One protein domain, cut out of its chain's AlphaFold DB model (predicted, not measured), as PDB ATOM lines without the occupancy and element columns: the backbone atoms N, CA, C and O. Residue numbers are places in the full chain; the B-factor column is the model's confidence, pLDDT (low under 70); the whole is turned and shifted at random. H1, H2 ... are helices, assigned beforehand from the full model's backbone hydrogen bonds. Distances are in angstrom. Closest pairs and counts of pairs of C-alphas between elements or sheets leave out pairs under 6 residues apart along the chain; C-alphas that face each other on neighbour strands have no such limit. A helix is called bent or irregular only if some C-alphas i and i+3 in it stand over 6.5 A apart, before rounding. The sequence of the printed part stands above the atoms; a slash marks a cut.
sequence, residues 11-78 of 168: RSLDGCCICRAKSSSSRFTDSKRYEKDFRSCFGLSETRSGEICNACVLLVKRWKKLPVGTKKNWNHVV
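What this domain is: This is residues 11 to 78 of the 168 residues of the protein "Protein FAM60A" of Liparis tanakae (Tanaka's snailfish) (UniProt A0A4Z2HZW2). This domain has little regular structure: two short helices, H2 and H1, meet at about a right angle among long winding stretches of chain. Residues 65 to 70, a loop after H2, stick out at one end. The printed part has 68 residues, with H1 then H2 along the chain and no named strand; the class is all helix, with only 18 residues in named elements. It is compact, with a radius of gyration of the C-alphas of 11.5 A, and elongated, spanning 36 by 23 by 21 A.

How they stand to each other: H2, residues 54 to 63, touches H1, residues 35 to 42; the closest C-alphas, of Trp 63 and Cys 41, are 6.2 A apart. Their lines are about perpendicular at 77 degrees. Every O i to N i+4 pair is within hydrogen-bond range in H2, but 2 of 4 in H1. Residues 29 to 30 pair briefly with residues 51 to 52, antiparallel.

Where its parts are: H2 measures 14.2 A from C-alpha 54 at (-27.145, 12.851, -41.554) to C-alpha 63. H1 measures 10.7 A from C-alpha 35 at (-41.266, 10.342, -39.107); it is irregular, with C-alphas 36 and 39 7.1 A apart.

The domain as a whole: The C-alphas farthest apart, of Leu 13 and Gly 69, are 36.5 A apart. The H1 to H2 link is long, 11 residues. The printed part has no cut, and no printed residue is under pLDDT 70.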
ATOM      1  N   ARG A  11     -21.896  15.514 -32.007       96.38
ATOM      2  CA  ARG A  11     -22.371  14.490 -31.072       96.38
ATOM      3  C   ARG A  11     -23.788  14.782 -30.601       96.38
ATOM      4  O   ARG A  11     -24.156  15.942 -30.462       96.38
ATOM      5  N   SER A  12     -24.534  13.712 -30.368       96.19
ATOM      6  CA  SER A  12     -25.870  13.703 -29.773       96.19
ATOM      7  C   SER A  12     -25.810  12.903 -28.471       96.19
ATOM      8  O   SER A  12     -25.077  11.907 -28.405       96.19
ATOM      9  N   LEU A  13     -26.536  13.347 -27.441       95.00
ATOM     10  CA  LEU A  13     -26.601  12.653 -26.149       95.00
ATOM     11  C   LEU A  13     -27.359  11.327 -26.289       95.00
ATOM     12  O   LEU A  13     -26.827  10.263 -25.951       95.00
ATOM     13  N   ASP A  14     -28.551  11.399 -26.880       95.56
ATOM     14  CA  ASP A  14     -29.448  10.256 -27.077       95.56
ATOM     15  C   ASP A  14     -29.041   9.392 -28.281       95.56
ATOM     16  O   ASP A  14     -29.263   8.178 -28.312       95.56
ATOM     17  N   GLY A  15     -28.360   9.999 -29.253       96.88
ATOM     18  CA  GLY A  15     -27.978   9.385 -30.516       96.88
ATOM     19  C   GLY A  15     -29.116   9.366 -31.536       96.88
ATOM     20  O   GLY A  15     -30.253   9.739 -31.274       96.88
ATOM     21  N   CYS A  16     -28.791   8.910 -32.747       98.00
ATOM     22  CA  CYS A  16     -29.761   8.819 -33.833       98.00
ATOM     23  C   CYS A  16     -30.939   7.906 -33.458       98.00
ATOM     24  O   CYS A  16     -30.724   6.726 -33.175       98.00
ATOM     25  N   CYS A  17     -32.173   8.394 -33.579       97.50
ATOM     26  CA  CYS A  17     -33.401   7.653 -33.280       97.50
ATOM     27  C   CYS A  17     -33.619   6.405 -34.162       97.50
ATOM     28  O   CYS A  17     -34.458   5.569 -33.840       97.50
ATOM     29  N   ILE A  18     -32.868   6.273 -35.264       97.62
ATOM     30  CA  ILE A  18     -32.906   5.118 -36.173       97.62
ATOM     31  C   ILE A  18     -31.729   4.176 -35.921       97.62
ATOM     32  O   ILE A  18     -31.912   3.005 -35.612       97.62
ATOM     33  N   CYS A  19     -30.500   4.671 -36.080       97.44
ATOM     34  CA  CYS A  19     -29.320   3.808 -36.092       97.44
ATOM     35  C   CYS A  19     -28.532   3.788 -34.781       97.44
ATOM     36  O   CYS A  19     -27.554   3.047 -34.693       97.44
ATOM     37  N   ARG A  20     -28.914   4.616 -33.797       97.12
ATOM     38  CA  ARG A  20     -28.255   4.815 -32.489       97.12
ATOM     39  C   ARG A  20     -26.837   5.378 -32.531       97.12
ATOM     40  O   ARG A  20     -26.165   5.448 -31.507       97.12
ATOM     41  N   ALA A  21     -26.365   5.828 -33.692       96.94
ATOM     42  CA  ALA A  21     -25.075   6.501 -33.776       96.94
ATOM     43  C   ALA A  21     -25.099   7.808 -32.966       96.94
ATOM     44  O   ALA A  21     -25.960   8.658 -33.195       96.94
ATOM     45  N   LYS A  22     -24.121   7.987 -32.072       97.19
ATOM     46  CA  LYS A  22     -23.926   9.211 -31.269       97.19
ATOM     47  C   LYS A  22     -23.029  10.252 -31.936       97.19
ATOM     48  O   LYS A  22     -22.744  11.288 -31.348       97.19
ATOM     49  N   SER A  23     -22.571   9.978 -33.154       96.25
ATOM     50  CA  SER A  23     -21.715  10.867 -33.933       96.25
ATOM     51  C   SER A  23     -22.196  10.988 -35.373       96.25
ATOM     52  O   SER A  23     -22.618  10.000 -35.976       96.25
ATOM     53  N   SER A  24     -22.082  12.186 -35.938       96.44
ATOM     54  CA  SER A  24     -22.450  12.498 -37.321       96.44
ATOM     55  C   SER A  24     -21.461  13.504 -37.925       96.44
ATOM     56  O   SER A  24     -20.866  14.311 -37.205       96.44
ATOM     57  N   SER A  25     -21.268  13.447 -39.248       94.44
ATOM     58  CA  SER A  25     -20.396  14.369 -39.998       94.44
ATOM     59  C   SER A  25     -20.973  15.783 -40.129       94.44
ATOM     60  O   SER A  25     -20.245  16.738 -40.375       94.44
ATOM     61  N   SER A  26     -22.280  15.931 -39.929       95.75
ATOM     62  CA  SER A  26     -22.965  17.210 -39.750       95.75
ATOM     63  C   SER A  26     -23.841  17.160 -38.500       95.75
ATOM     64  O   SER A  26     -24.006  16.094 -37.894       95.75
ATOM     65  N   ARG A  27     -24.385  18.314 -38.100       97.00
ATOM     66  CA  ARG A  27     -25.305  18.413 -36.962       97.00
ATOM     67  C   ARG A  27     -26.455  17.417 -37.097       97.00
ATOM     68  O   ARG A  27     -26.944  17.165 -38.199       97.00
ATOM     69  N   PHE A  28     -26.865  16.867 -35.960       98.12
ATOM     70  CA  PHE A  28     -28.116  16.130 -35.873       98.12
ATOM     71  C   PHE A  28     -29.285  17.087 -36.124       98.12
ATOM     72  O   PHE A  28     -29.180  18.293 -35.896       98.12
ATOM     73  N   THR A  29     -30.378  16.547 -36.647       97.44
ATOM     74  CA  THR A  29     -31.607  17.298 -36.921       97.44
ATOM     75  C   THR A  29     -32.781  16.642 -36.212       97.44
ATOM     76  O   THR A  29     -32.727  15.453 -35.919       97.44
ATOM     77  N   ASP A  30     -33.857  17.385 -35.983       97.94
ATOM     78  CA  ASP A  30     -35.112  16.834 -35.463       97.94
ATOM     79  C   ASP A  30     -35.784  15.906 -36.506       97.94
ATOM     80  O   ASP A  30     -35.766  16.179 -37.716       97.94
ATOM     81  N   SER A  31     -36.337  14.778 -36.050       97.69
ATOM     82  CA  SER A  31     -36.946  13.745 -36.893       97.69
ATOM     83  C   SER A  31     -38.310  14.096 -37.482       97.69
ATOM     84  O   SER A  31     -38.682  13.457 -38.468       97.69
ATOM     85  N   LYS A  32     -39.043  15.097 -36.971       97.81
ATOM     86  CA  LYS A  32     -40.472  15.357 -37.269       97.81
ATOM     87  C   LYS A  32     -40.817  15.340 -38.754       97.81
ATOM     88  O   LYS A  32     -41.849  14.820 -39.165       97.81
ATOM     89  N   ARG A  33     -39.934  15.876 -39.603       97.00
ATOM     90  CA  ARG A  33     -40.153  15.955 -41.063       97.00
ATOM     91  C   ARG A  33     -40.051  14.603 -41.784       97.00
ATOM     92  O   ARG A  33     -40.467  14.504 -42.939       97.00
ATOM     93  N   TYR A  34     -39.471  13.598 -41.137       97.06
ATOM     94  CA  TYR A  34     -39.151  12.284 -41.700       97.06
ATOM     95  C   TYR A  34     -39.928  11.135 -41.043       97.06
ATOM     96  O   TYR A  34     -39.955  10.041 -41.597       97.06
ATOM     97  N   GLU A  35     -40.582  11.374 -39.904       96.56
ATOM     98  CA  GLU A  35     -41.266  10.342 -39.107       96.56
ATOM     99  C   GLU A  35     -42.295   9.534 -39.901       96.56
ATOM    100  O   GLU A  35     -42.342   8.308 -39.791       96.56
ATOM    101  N   LYS A  36     -43.050  10.197 -40.785       95.38
ATOM    102  CA  LYS A  36     -44.027   9.541 -41.669       95.38
ATOM    103  C   LYS A  36     -43.410   8.502 -42.611       95.38
ATOM    104  O   LYS A  36     -44.086   7.569 -43.027       95.38
ATOM    105  N   ASP A  37     -42.130   8.657 -42.940       95.19
ATOM    106  CA  ASP A  37     -41.419   7.800 -43.885       95.19
ATOM    107  C   ASP A  37     -40.673   6.654 -43.179       95.19
ATOM    108  O   ASP A  37     -40.216   5.720 -43.836       95.19
ATOM    109  N   PHE A  38     -40.534   6.692 -41.848       96.31
ATOM    110  CA  PHE A  38     -39.701   5.742 -41.102       96.31
ATOM    111  C   PHE A  38     -40.179   4.298 -41.217       96.31
ATOM    112  O   PHE A  38     -39.356   3.406 -41.431       96.31
ATOM    113  N   ARG A  39     -41.494   4.073 -41.128       95.12
ATOM    114  CA  ARG A  39     -42.080   2.730 -41.235       95.12
ATOM    115  C   ARG A  39     -41.728   2.077 -42.568       95.12
ATOM    116  O   ARG A  39     -41.160   0.991 -42.586       95.12
ATOM    117  N   SER A  40     -41.966   2.772 -43.677       94.25
ATOM    118  CA  SER A  40     -41.739   2.230 -45.021       94.25
ATOM    119  C   SER A  40     -40.259   2.195 -45.417       94.25
ATOM    120  O   SER A  40     -39.810   1.235 -46.040       94.25
ATOM    121  N   CYS A  41     -39.474   3.209 -45.039       95.69
ATOM    122  CA  CYS A  41     -38.053   3.293 -45.386       95.69
ATOM    123  C   CYS A  41     -37.208   2.273 -44.612       95.69
ATOM    124  O   CYS A  41     -36.337   1.623 -45.191       95.69
ATOM    125  N   PHE A  42     -37.446   2.129 -43.308       96.44
ATOM    126  CA  PHE A  42     -36.637   1.284 -42.428       96.44
ATOM    127  C   PHE A  42     -37.328  -0.025 -42.031       96.44
ATOM    128  O   PHE A  42     -36.695  -0.846 -41.387       96.44
ATOM    129  N   GLY A  43     -38.582  -0.265 -42.421       94.12
ATOM    130  CA  GLY A  43     -39.312  -1.470 -42.009       94.12
ATOM    131  C   GLY A  43     -39.648  -1.486 -40.515       94.12
ATOM    132  O   GLY A  43     -39.707  -2.552 -39.910       94.12
ATOM    133  N   LEU A  44     -39.822  -0.308 -39.908       92.88
ATOM    134  CA  LEU A  44     -40.140  -0.163 -38.488       92.88
ATOM    135  C   LEU A  44     -41.639  -0.375 -38.236       92.88
ATOM    136  O   LEU A  44     -42.471   0.190 -38.944       92.88
ATOM    137  N   SER A  45     -41.985  -1.130 -37.192       90.69
ATOM    138  CA  SER A  45     -43.365  -1.230 -36.688       90.69
ATOM    139  C   SER A  45     -43.732  -0.025 -35.808       90.69
ATOM    140  O   SER A  45     -44.800   0.576 -35.952       90.69
ATOM    141  N   GLU A  46     -42.809   0.370 -34.933       90.75
ATOM    142  CA  GLU A  46     -42.976   1.447 -33.959       90.75
ATOM    143  C   GLU A  46     -42.591   2.822 -34.530       90.75
ATOM    144  O   GLU A  46     -41.642   2.959 -35.306       90.75
ATOM    145  N   THR A  47     -43.310   3.863 -34.109       92.12
ATOM    146  CA  THR A  47     -42.939   5.256 -34.376       92.12
ATOM    147  C   THR A  47     -41.763   5.664 -33.497       92.12
ATOM    148  O   THR A  47     -41.836   5.583 -32.274       92.12
ATOM    149  N   ARG A  48     -40.678   6.129 -34.118       95.38
ATOM    150  CA  ARG A  48     -39.500   6.673 -33.432       95.38
ATOM    151  C   ARG A  48     -39.457   8.179 -33.635       95.38
ATOM    152  O   ARG A  48     -39.700   8.635 -34.747       95.38
ATOM    153  N   SER A  49     -39.086   8.911 -32.596       97.00
ATOM    154  CA  SER A  49     -38.853  10.354 -32.639       97.00
ATOM    155  C   SER A  49     -37.552  10.703 -31.910       97.00
ATOM    156  O   SER A  49     -37.027   9.893 -31.141       97.00
ATOM    157  N   GLY A  50     -36.999  11.880 -32.197       97.06
ATOM    158  CA  GLY A  50     -35.792  12.408 -31.564       97.06
ATOM    159  C   GLY A  50     -34.816  13.012 -32.572       97.06
ATOM    160  O   GLY A  50     -35.203  13.564 -33.603       97.06
ATOM    161  N   GLU A  51     -33.524  12.904 -32.275       97.94
ATOM    162  CA  GLU A  51     -32.470  13.378 -33.165       97.94
ATOM    163  C   GLU A  51     -32.162  12.344 -34.257       97.94
ATOM    164  O   GLU A  51     -32.001  11.157 -33.986       97.94
ATOM    165  N   ILE A  52     -32.024  12.779 -35.509       98.25
ATOM    166  CA  ILE A  52     -31.635  11.934 -36.641       98.25
ATOM    167  C   ILE A  52     -30.264  12.356 -37.181       98.25
ATOM    168  O   ILE A  52     -29.971  13.541 -37.355       98.25
ATOM    169  N   CYS A  53     -29.394  11.377 -37.448       98.12
ATOM    170  CA  CYS A  53     -28.084  11.637 -38.044       98.12
ATOM    171  C   CYS A  53     -28.183  11.858 -39.559       98.12
ATOM    172  O   CYS A  53     -29.088  11.355 -40.229       98.12
ATOM    173  N   ASN A  54     -27.177  12.527 -40.127       97.88
ATOM    174  CA  ASN A  54     -27.145  12.851 -41.554       97.88
ATOM    175  C   ASN A  54     -27.258  11.615 -42.458       97.88
ATOM    176  O   ASN A  54     -27.998  11.619 -43.437       97.88
ATOM    177  N   ALA A  55     -26.572  10.525 -42.106       97.94
ATOM    178  CA  ALA A  55     -26.626   9.292 -42.886       97.94
ATOM    179  C   ALA A  55     -28.059   8.737 -42.989       97.94
ATOM    180  O   ALA A  55     -28.485   8.338 -44.070       97.94
ATOM    181  N   CYS A  56     -28.830   8.763 -41.895       98.00
ATOM    182  CA  CYS A  56     -30.216   8.288 -41.906       98.00
ATOM    183  C   CYS A  56     -31.136   9.236 -42.686       98.00
ATOM    184  O   CYS A  56     -31.989   8.766 -43.436       98.00
ATOM    185  N   VAL A  57     -30.911  10.552 -42.612       97.88
ATOM    186  CA  VAL A  57     -31.619  11.529 -43.459       97.88
ATOM    187  C   VAL A  57     -31.375  11.252 -44.946       97.88
ATOM    188  O   VAL A  57     -32.310  11.276 -45.749       97.88
ATOM    189  N   LEU A  58     -30.130  10.963 -45.331       97.69
ATOM    190  CA  LEU A  58     -29.782  10.645 -46.716       97.69
ATOM    191  C   LEU A  58     -30.445   9.351 -47.199       97.69
ATOM    192  O   LEU A  58     -30.853   9.288 -48.358       97.69
ATOM    193  N   LEU A  59     -30.613   8.353 -46.328       97.62
ATOM    194  CA  LEU A  59     -31.354   7.134 -46.658       97.62
ATOM    195  C   LEU A  59     -32.832   7.420 -46.923       97.62
ATOM    196  O   LEU A  59     -33.341   6.971 -47.946       97.62
ATOM    197  N   VAL A  60     -33.490   8.233 -46.092       97.12
ATOM    198  CA  VAL A  60     -34.892   8.636 -46.318       97.12
ATOM    199  C   VAL A  60     -35.034   9.405 -47.633       97.12
ATOM    200  O   VAL A  60     -35.918   9.114 -48.439       97.12
ATOM    201  N   LYS A  61     -34.130  10.358 -47.905       96.75
ATOM    202  CA  LYS A  61     -34.120  11.112 -49.171       96.75
ATOM    203  C   LYS A  61     -33.899  10.207 -50.383       96.75
ATOM    204  O   LYS A  61     -34.539  10.411 -51.410       96.75
ATOM    205  N   ARG A  62     -33.001   9.226 -50.278       97.25
ATOM    206  CA  ARG A  62     -32.744   8.241 -51.335       97.25
ATOM    207  C   ARG A  62     -33.951   7.332 -51.545       97.25
ATOM    208  O   ARG A  62     -34.315   7.090 -52.686       97.25
ATOM    209  N   TRP A  63     -34.573   6.865 -50.465       96.12
ATOM    210  CA  TRP A  63     -35.753   6.005 -50.508       96.12
ATOM    211  C   TRP A  63     -36.935   6.692 -51.201       96.12
ATOM    212  O   TRP A  63     -37.547   6.093 -52.075       96.12
ATOM    213  N   LYS A  64     -37.174   7.982 -50.929       94.44
ATOM    214  CA  LYS A  64     -38.206   8.781 -51.618       94.44
ATOM    215  C   LYS A  64     -38.030   8.893 -53.132       94.44
ATOM    216  O   LYS A  64     -38.992   9.189 -53.826       94.44
ATOM    217  N   LYS A  65     -36.805   8.713 -53.632       95.19
ATOM    218  CA  LYS A  65     -36.489   8.748 -55.065       95.19
ATOM    219  C   LYS A  65     -36.564   7.367 -55.727       95.19
ATOM    220  O   LYS A  65     -36.289   7.269 -56.918       95.19
ATOM    221  N   LEU A  66     -36.863   6.305 -54.977       93.56
ATOM    222  CA  LEU A  66     -37.026   4.974 -55.554       93.56
ATOM    223  C   LEU A  66     -38.355   4.881 -56.320       93.56
ATOM    224  O   LEU A  66     -39.322   5.540 -55.935       93.56
ATOM    225  N   PRO A  67     -38.428   4.039 -57.366       94.62
ATOM    226  CA  PRO A  67     -39.678   3.761 -58.058       94.62
ATOM    227  C   PRO A  67     -40.765   3.280 -57.093       94.62
ATOM    228  O   PRO A  67     -40.505   2.474 -56.186       94.62
ATOM    229  N   VAL A  68     -41.993   3.749 -57.307       88.75
ATOM    230  CA  VAL A  68     -43.166   3.289 -56.555       88.75
ATOM    231  C   VAL A  68     -43.329   1.774 -56.730       88.75
ATOM    232  O   VAL A  68     -43.153   1.243 -57.822       88.75
ATOM    233  N   GLY A  69     -43.589   1.056 -55.633       87.31
ATOM    234  CA  GLY A  69     -43.659  -0.414 -55.623       87.31
ATOM    235  C   GLY A  69     -42.352  -1.136 -55.263       87.31
ATOM    236  O   GLY A  69     -42.343  -2.361 -55.133       87.31
ATOM    237  N   THR A  70     -41.253  -0.411 -55.029       88.50
ATOM    238  CA  THR A  70     -39.997  -1.025 -54.567       88.50
ATOM    239  C   THR A  70     -40.157  -1.613 -53.154       88.50
ATOM    240  O   THR A  70     -40.410  -0.884 -52.199       88.50
ATOM    241  N   LYS A  71     -39.926  -2.925 -52.990       88.56
ATOM    242  CA  LYS A  71     -39.979  -3.636 -51.687       88.56
ATOM    243  C   LYS A  71     -38.711  -3.481 -50.826       88.56
ATOM    244  O   LYS A  71     -38.587  -4.101 -49.772       88.56
ATOM    245  N   LYS A  72     -37.737  -2.688 -51.282       90.75
ATOM    246  CA  LYS A  72     -36.454  -2.488 -50.598       90.75
ATOM    247  C   LYS A  72     -36.650  -1.630 -49.352       90.75
ATOM    248  O   LYS A  72     -37.058  -0.476 -49.447       90.75
ATOM    249  N   ASN A  73     -36.269  -2.181 -48.209       91.88
ATOM    250  CA  ASN A  73     -36.191  -1.466 -46.943       91.88
ATOM    251  C   ASN A  73     -34.738  -1.414 -46.439       91.88
ATOM    252  O   ASN A  73     -33.861  -2.155 -46.889       91.88
ATOM    253  N   TRP A  74     -34.482  -0.501 -45.507       95.56
ATOM    254  CA  TRP A  74     -33.183  -0.282 -44.871       95.56
ATOM    255  C   TRP A  74     -33.164  -0.804 -43.427       95.56
ATOM    256  O   TRP A  74     -32.496  -0.225 -42.576       95.56
ATOM    257  N   ASN A  75     -33.891  -1.890 -43.138       95.88
ATOM    258  CA  ASN A  75     -34.058  -2.408 -41.774       95.88
ATOM    259  C   ASN A  75     -32.728  -2.765 -41.090       95.88
ATOM    260  O   ASN A  75     -32.539  -2.491 -39.913       95.88
ATOM    261  N   HIS A  76     -31.742  -3.246 -41.849       94.19
ATOM    262  CA  HIS A  76     -30.393  -3.529 -41.338       94.19
ATOM    263  C   HIS A  76     -29.673  -2.312 -40.717       94.19
ATOM    264  O   HIS A  76     -28.653  -2.468 -40.054       94.19
ATOM    265  N   VAL A  77     -30.146  -1.085 -40.970       96.56
ATOM    266  CA  VAL A  77     -29.576   0.150 -40.409       96.56
ATOM    267  C   VAL A  77     -30.087   0.415 -38.993       96.56
ATOM    268  O   VAL A  77     -29.383   1.071 -38.213       96.56
ATOM    269  N   VAL A  78     -31.293  -0.064 -38.680       96.12
ATOM    270  CA  VAL A  78     -31.978   0.149 -37.403       96.12
ATOM    271  C   VAL A  78     -31.161  -0.480 -36.285       96.12
ATOM    272  O   VAL A  78     -30.725  -1.620 -36.394       96.12
TER     273      VAL A  78